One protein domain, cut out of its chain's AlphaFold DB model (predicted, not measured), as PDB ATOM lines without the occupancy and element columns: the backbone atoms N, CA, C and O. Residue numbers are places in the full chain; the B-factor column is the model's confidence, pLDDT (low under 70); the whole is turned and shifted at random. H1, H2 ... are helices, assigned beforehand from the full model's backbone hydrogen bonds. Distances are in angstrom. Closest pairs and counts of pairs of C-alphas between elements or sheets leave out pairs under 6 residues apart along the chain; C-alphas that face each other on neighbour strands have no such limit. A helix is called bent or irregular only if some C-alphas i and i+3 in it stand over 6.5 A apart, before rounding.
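This is residues 121 to 172 of the 184 residues of an uncharacterized protein of Apostasia shenzhenica (UniProt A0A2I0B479). The model is an open U of helices: the long helix H1 makes one arm, the short helix H2 sits at the turn, and H3 folds back as the shorter second arm, with no contact between the two arms. After H3 the last residues, 165 to 172, have no named element and fold back from its far end. The printed part has 52 residues with three named helices, in the order H1, H2, H3, and no named strand, and its class is all helix. It is only just loose, close to compact, with a radius of gyration of the C-alphas of 12.2 A, and its C-alphas span 31 by 25 by 18 A along their three main axes.

The longest helix is H1, residues 121 to 142, and it touches no other helix. A tight link of 3 residues joins it to H2, residues 146 to 150. H1 and H2 are close but not clearly touching, and their closest C-alphas, those of Phe 139 and Phe 146, are 7.7 A apart. A tight link of 1 residue leads from H2 to H3, residues 152 to 164. H2 and H3 are also close but not clearly touching, and their closest C-alphas, those of Ala 149 and Ile 155, are 7.4 A apart. H1 and H3 are apart, with no C-alpha of the one within 8 A of the other. In H1 and H3 every O i to N i+4 pair is within hydrogen-bond range. In H2 this holds for 0 of 1 pairs, while 2 of its 2 O i to N i+3 pairs are within range.

H1, 22 residues, begins at C-alpha 121 at (166.182, 82.112, 38.106) and ends at C-alpha 142 at (181.778, 79.589, 65.469), 31.6 A from first to last C-alpha. H2, 5 residues from Phe 146 to Arg 150, measures 7.5 A in the same way. H3, 13 residues, measures 17.9 A, from Ser 152 to C-alpha 164 at (165.597, 95.309, 51.917). None of the three helices is bent.

The two C-alphas farthest apart are those of Lys 121 and Arg 143, at 32.7 A, and the C-alphas of the first and last printed residues, Lys 121 and Pro 172, are 32.2 A apart. Four stretches stand free: residues 121 to 130, which belong to H1; residues 140 to 147, of which 140 to 142 belong to H1; residues 150 to 157, of which 152 to 157 belong to H3; and residues 163 to 168. The printed part has no cut, and none of its links between named helices is long. The mean pLDDT of the printed part is 85.5, and residues 121 to 122 and residue 166 are under 70.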
ATOM      1  N   LYS A 121     166.273  83.210  37.130       67.56
ATOM      2  CA  LYS A 121     166.182  82.112  38.106       67.56
ATOM      3  C   LYS A 121     167.530  81.441  38.344       67.56
ATOM      4  O   LYS A 121     167.815  81.123  39.491       67.56
ATOM      5  N   ALA A 122     168.352  81.259  37.312       61.72
ATOM      6  CA  ALA A 122     169.686  80.684  37.455       61.72
ATOM      7  C   ALA A 122     170.616  81.580  38.292       61.72
ATOM      8  O   ALA A 122     171.269  81.084  39.205       61.72
ATOM      9  N   PHE A 123     170.615  82.899  38.059       70.19
ATOM     10  CA  PHE A 123     171.375  83.844  38.891       70.19
ATOM     11  C   PHE A 123     170.866  83.883  40.334       70.19
ATOM     12  O   PHE A 123     171.657  83.822  41.272       70.19
ATOM     13  N   ASN A 124     169.545  83.904  40.526       75.94
ATOM     14  CA  ASN A 124     168.956  83.843  41.861       75.94
ATOM     15  C   ASN A 124     169.266  82.521  42.578       75.94
ATOM     16  O   ASN A 124     169.360  82.516  43.801       75.94
ATOM     17  N   MET A 125     169.426  81.413  41.846       75.19
ATOM     18  CA  MET A 125     169.858  80.135  42.418       75.19
ATOM     19  C   MET A 125     171.292  80.234  42.945       75.19
ATOM     20  O   MET A 125     171.527  79.931  44.103       75.19
ATOM     21  N   GLN A 126     172.214  80.785  42.150       82.69
ATOM     22  CA  GLN A 126     173.614  80.961  42.559       82.69
ATOM     23  C   GLN A 126     173.767  81.868  43.789       82.69
ATOM     24  O   GLN A 126     174.589  81.602  44.665       82.69
ATOM     25  N   VAL A 127     172.964  82.935  43.879       83.56
ATOM     26  CA  VAL A 127     172.958  83.827  45.053       83.56
ATOM     27  C   VAL A 127     172.469  83.091  46.304       83.56
ATOM     28  O   VAL A 127     173.033  83.290  47.379       83.56
ATOM     29  N   LYS A 128     171.457  82.224  46.172       85.94
ATOM     30  CA  LYS A 128     170.969  81.390  47.280       85.94
ATOM     31  C   LYS A 128     172.012  80.375  47.726       85.94
ATOM     32  O   LYS A 128     172.312  80.341  48.912       85.94
ATOM     33  N   ASP A 129     172.620  79.653  46.788       88.19
ATOM     34  CA  ASP A 129     173.675  78.678  47.086       88.19
ATOM     35  C   ASP A 129     174.837  79.349  47.840       88.19
ATOM     36  O   ASP A 129     175.313  78.851  48.857       88.19
ATOM     37  N   THR A 130     175.227  80.554  47.408       89.69
ATOM     38  CA  THR A 130     176.273  81.341  48.082       89.69
ATOM     39  C   THR A 130     175.868  81.748  49.504       89.69
ATOM     40  O   THR A 130     176.694  81.725  50.419       89.69
ATOM     41  N   LEU A 131     174.609  82.146  49.717       89.38
ATOM     42  CA  LEU A 131     174.101  82.517  51.040       89.38
ATOM     43  C   LEU A 131     174.035  81.306  51.983       89.38
ATOM     44  O   LEU A 131     174.383  81.426  53.163       89.38
ATOM     45  N   ASP A 132     173.630  80.149  51.464       89.88
ATOM     46  CA  ASP A 132     173.594  78.888  52.202       89.88
ATOM     47  C   ASP A 132     175.011  78.458  52.606       89.88
ATOM     48  O   ASP A 132     175.252  78.164  53.780       89.88
ATOM     49  N   ASP A 133     175.980  78.541  51.692       90.31
ATOM     50  CA  ASP A 133     177.392  78.263  51.976       90.31
ATOM     51  C   ASP A 133     177.949  79.176  53.078       90.31
ATOM     52  O   ASP A 133     178.585  78.706  54.029       90.31
ATOM     53  N   LEU A 134     177.689  80.486  53.002       91.38
ATOM     54  CA  LEU A 134     178.108  81.440  54.034       91.38
ATOM     55  C   LEU A 134     177.474  81.125  55.392       91.38
ATOM     56  O   LEU A 134     178.147  81.205  56.425       91.38
ATOM     57  N   THR A 135     176.203  80.728  55.389       89.88
ATOM     58  CA  THR A 135     175.483  80.328  56.599       89.88
ATOM     59  C   THR A 135     176.111  79.079  57.212       89.88
ATOM     60  O   THR A 135     176.415  79.062  58.404       89.88
ATOM     61  N   VAL A 136     176.406  78.059  56.407       91.44
ATOM     62  CA  VAL A 136     177.103  76.844  56.853       91.44
ATOM     63  C   VAL A 136     178.471  77.196  57.449       91.44
ATOM     64  O   VAL A 136     178.762  76.840  58.594       91.44
ATOM     65  N   ILE A 137     179.295  77.965  56.732       90.44
ATOM     66  CA  ILE A 137     180.629  78.388  57.191       90.44
ATOM     67  C   ILE A 137     180.552  79.132  58.531       90.44
ATOM     68  O   ILE A 137     181.375  78.894  59.423       90.44
ATOM     69  N   PHE A 138     179.558  80.003  58.708       91.38
ATOM     70  CA  PHE A 138     179.350  80.725  59.959       91.38
ATOM     71  C   PHE A 138     179.131  79.763  61.134       91.38
ATOM     72  O   PHE A 138     179.849  79.854  62.132       91.38
ATOM     73  N   PHE A 139     178.230  78.786  61.004       92.44
ATOM     74  CA  PHE A 139     177.932  77.819  62.069       92.44
ATOM     75  C   PHE A 139     179.129  76.928  62.415       92.44
ATOM     76  O   PHE A 139     179.450  76.745  63.593       92.44
ATOM     77  N   TYR A 140     179.829  76.409  61.404       91.31
ATOM     78  CA  TYR A 140     180.982  75.535  61.624       91.31
ATOM     79  C   TYR A 140     182.178  76.277  62.231       91.31
ATOM     80  O   TYR A 140     182.855  75.738  63.108       91.31
ATOM     81  N   SER A 141     182.436  77.517  61.806       92.50
ATOM     82  CA  SER A 141     183.577  78.298  62.306       92.50
ATOM     83  C   SER A 141     183.378  78.796  63.741       92.50
ATOM     84  O   SER A 141     184.334  78.842  64.512       92.50
ATOM     85  N   THR A 142     182.137  79.105  64.125       90.75
ATOM     86  CA  THR A 142     181.778  79.589  65.469       90.75
ATOM     87  C   THR A 142     181.394  78.473  66.443       90.75
ATOM     88  O   THR A 142     181.230  78.734  67.634       90.75
ATOM     89  N   ARG A 143     181.288  77.221  65.967       92.56
ATOM     90  CA  ARG A 143     180.816  76.052  66.735       92.56
ATOM     91  C   ARG A 143     179.435  76.267  67.363       92.56
ATOM     92  O   ARG A 143     179.160  75.774  68.459       92.56
ATOM     93  N   LEU A 144     178.566  77.000  66.670       89.44
ATOM     94  CA  LEU A 144     177.181  77.167  67.090       89.44
ATOM     95  C   LEU A 144     176.412  75.856  66.919       89.44
ATOM     96  O   LEU A 144     176.644  75.081  65.991       89.44
ATOM     97  N   SER A 145     175.480  75.602  67.834       88.56
ATOM     98  CA  SER A 145     174.628  74.421  67.765       88.56
ATOM     99  C   SER A 145     173.569  74.582  66.667       88.56
ATOM    100  O   SER A 145     173.034  75.668  66.444       88.56
ATOM    101  N   PHE A 146     173.210  73.483  66.001       84.69
ATOM    102  CA  PHE A 146     172.206  73.488  64.926       84.69
ATOM    103  C   PHE A 146     170.827  74.075  65.297       84.69
ATOM    104  O   PHE A 146     170.206  74.675  64.420       84.69
ATOM    105  N   PRO A 147     170.322  73.984  66.546       88.69
ATOM    106  CA  PRO A 147     169.079  74.654  66.931       88.69
ATOM    107  C   PRO A 147     169.092  76.173  66.716       88.69
ATOM    108  O   PRO A 147     168.037  76.749  66.465       88.69
ATOM    109  N   VAL A 148     170.264  76.819  66.756       87.69
ATOM    110  CA  VAL A 148     170.392  78.267  66.517       87.69
ATOM    111  C   VAL A 148     169.977  78.639  65.089       87.69
ATOM    112  O   VAL A 148     169.386  79.694  64.895       87.69
ATOM    113  N   ALA A 149     170.165  77.749  64.108       86.81
ATOM    114  CA  ALA A 149     169.733  77.982  62.725       86.81
ATOM    115  C   ALA A 149     168.206  78.051  62.582       86.81
ATOM    116  O   ALA A 149     167.696  78.606  61.614       86.81
ATOM    117  N   ARG A 150     167.470  77.496  63.553       86.88
ATOM    118  CA  ARG A 150     166.003  77.524  63.605       86.88
ATOM    119  C   ARG A 150     165.457  78.654  64.475       86.88
ATOM    120  O   ARG A 150     164.249  78.731  64.675       86.88
ATOM    121  N   ASN A 151     166.319  79.494  65.039       92.19
ATOM    122  CA  ASN A 151     165.877  80.619  65.846       92.19
ATOM    123  C   ASN A 151     165.113  81.623  64.961       92.19
ATOM    124  O   ASN A 151     165.654  82.070  63.949       92.19
ATOM    125  N   SER A 152     163.882  81.987  65.350       91.44
ATOM    126  CA  SER A 152     163.029  82.903  64.568       91.44
ATOM    127  C   SER A 152     163.734  84.222  64.270       91.44
ATOM    128  O   SER A 152     163.738  84.663  63.129       91.44
ATOM    129  N   TYR A 153     164.434  84.795  65.253       90.31
ATOM    130  CA  TYR A 153     165.132  86.072  65.097       90.31
ATOM    131  C   TYR A 153     166.303  85.989  64.117       90.31
ATOM    132  O   TYR A 153     166.564  86.934  63.378       90.31
ATOM    133  N   PHE A 154     167.006  84.853  64.082       90.19
ATOM    134  CA  PHE A 154     168.071  84.630  63.104       90.19
ATOM    135  C   PHE A 154     167.497  84.574  61.683       90.19
ATOM    136  O   PHE A 154     167.963  85.301  60.805       90.19
ATOM    137  N   ILE A 155     166.441  83.782  61.483       90.25
ATOM    138  CA  ILE A 155     165.761  83.651  60.188       90.25
ATOM    139  C   ILE A 155     165.197  85.004  59.743       90.25
ATOM    140  O   ILE A 155     165.446  85.431  58.618       90.25
ATOM    141  N   GLU A 156     164.498  85.710  60.631       90.31
ATOM    142  CA  GLU A 156     163.940  87.036  60.364       90.31
ATOM    143  C   GLU A 156     165.024  88.048  59.997       90.31
ATOM    144  O   GLU A 156     164.833  88.812  59.057       90.31
ATOM    145  N   SER A 157     166.183  88.026  60.665       88.62
ATOM    146  CA  SER A 157     167.289  88.934  60.340       88.62
ATOM    147  C   SER A 157     167.820  88.723  58.915       88.62
ATOM    148  O   SER A 157     168.051  89.693  58.191       88.62
ATOM    149  N   ILE A 158     167.944  87.463  58.480       87.81
ATOM    150  CA  ILE A 158     168.403  87.108  57.132       87.81
ATOM    151  C   ILE A 158     167.344  87.468  56.091       87.81
ATOM    152  O   ILE A 158     167.664  88.091  55.080       87.81
ATOM    153  N   VAL A 159     166.078  87.123  56.345       89.50
ATOM    154  CA  VAL A 159     164.960  87.456  55.450       89.50
ATOM    155  C   VAL A 159     164.831  88.971  55.300       89.50
ATOM    156  O   VAL A 159     164.712  89.472  54.185       89.50
ATOM    157  N   PHE A 160     164.924  89.716  56.401       88.00
ATOM    158  CA  PHE A 160     164.876  91.172  56.387       88.00
ATOM    159  C   PHE A 160     166.019  91.772  55.559       88.00
ATOM    160  O   PHE A 160     165.771  92.644  54.724       88.00
ATOM    161  N   ALA A 161     167.250  91.286  55.738       86.19
ATOM    162  CA  ALA A 161     168.404  91.745  54.969       86.19
ATOM    163  C   ALA A 161     168.270  91.432  53.467       86.19
ATOM    164  O   ALA A 161     168.570  92.287  52.634       86.19
ATOM    165  N   ALA A 162     167.771  90.240  53.122       83.56
ATOM    166  CA  ALA A 162     167.567  89.813  51.738       83.56
ATOM    167  C   ALA A 162     166.472  90.618  51.018       83.56
ATOM    168  O   ALA A 162     166.595  90.888  49.825       83.56
ATOM    169  N   LEU A 163     165.413  91.017  51.729       86.50
ATOM    170  CA  LEU A 163     164.302  91.784  51.155       86.50
ATOM    171  C   LEU A 163     164.625  93.268  50.968       86.50
ATOM    172  O   LEU A 163     164.162  93.873  50.006       86.50
ATOM    173  N   ASN A 164     165.394  93.859  51.883       84.81
ATOM    174  CA  ASN A 164     165.597  95.309  51.917       84.81
ATOM    175  C   ASN A 164     166.895  95.773  51.242       84.81
ATOM    176  O   ASN A 164     167.149  96.974  51.208       84.81
ATOM    177  N   ASN A 165     167.698  94.852  50.689       74.88
ATOM    178  CA  ASN A 165     168.964  95.138  50.004       74.88
ATOM    179  C   ASN A 165     169.813  96.188  50.751       74.88
ATOM    180  O   ASN A 165     170.102  97.272  50.240       74.88
ATOM    181  N   CYS A 166     170.168  95.877  52.000       68.62
ATOM    182  CA  CYS A 166     170.837  96.791  52.923       68.62
ATOM    183  C   CYS A 166     172.328  96.995  52.576       68.62
ATOM    184  O   CYS A 166     173.206  96.596  53.336       68.62
ATOM    185  N   ALA A 167     172.624  97.609  51.426       72.38
ATOM    186  CA  ALA A 167     173.983  97.746  50.885       72.38
ATOM    187  C   ALA A 167     174.960  98.519  51.797       72.38
ATOM    188  O   ALA A 167     176.166  98.296  51.730       72.38
ATOM    189  N   GLU A 168     174.454  99.395  52.667       81.81
ATOM    190  CA  GLU A 168     175.260 100.181  53.616       81.81
ATOM    191  C   GLU A 168     175.201  99.648  55.055       81.81
ATOM    192  O   GLU A 168     175.781 100.234  55.970       81.81
ATOM    193  N   TYR A 169     174.498  98.539  55.291       81.25
ATOM    194  CA  TYR A 169     174.371  98.000  56.638       81.25
ATOM    195  C   TYR A 169     175.673  97.345  57.100       81.25
ATOM    196  O   TYR A 169     176.191  96.415  56.482       81.25
ATOM    197  N   VAL A 170     176.165  97.810  58.247       81.88
ATOM    198  CA  VAL A 170     177.300  97.223  58.956       81.88
ATOM    199  C   VAL A 170     176.779  96.521  60.203       81.88
ATOM    200  O   VAL A 170     176.026  97.104  60.985       81.88
ATOM    201  N   LEU A 171     177.196  95.268  60.399       84.00
ATOM    202  CA  LEU A 171     176.837  94.498  61.586       84.00
ATOM    203  C   LEU A 171     177.246  95.245  62.872       84.00
ATOM    204  O   LEU A 171     178.364  95.769  62.945       84.00
ATOM    205  N   PRO A 172     176.388  95.267  63.909       84.25
ATOM    206  CA  PRO A 172     176.728  95.867  65.189       84.25
ATOM    207  C   PRO A 172     177.965  95.199  65.800       84.25
ATOM    208  O   PRO A 172     178.053  93.975  65.886       84.25
TER     209      PRO A 172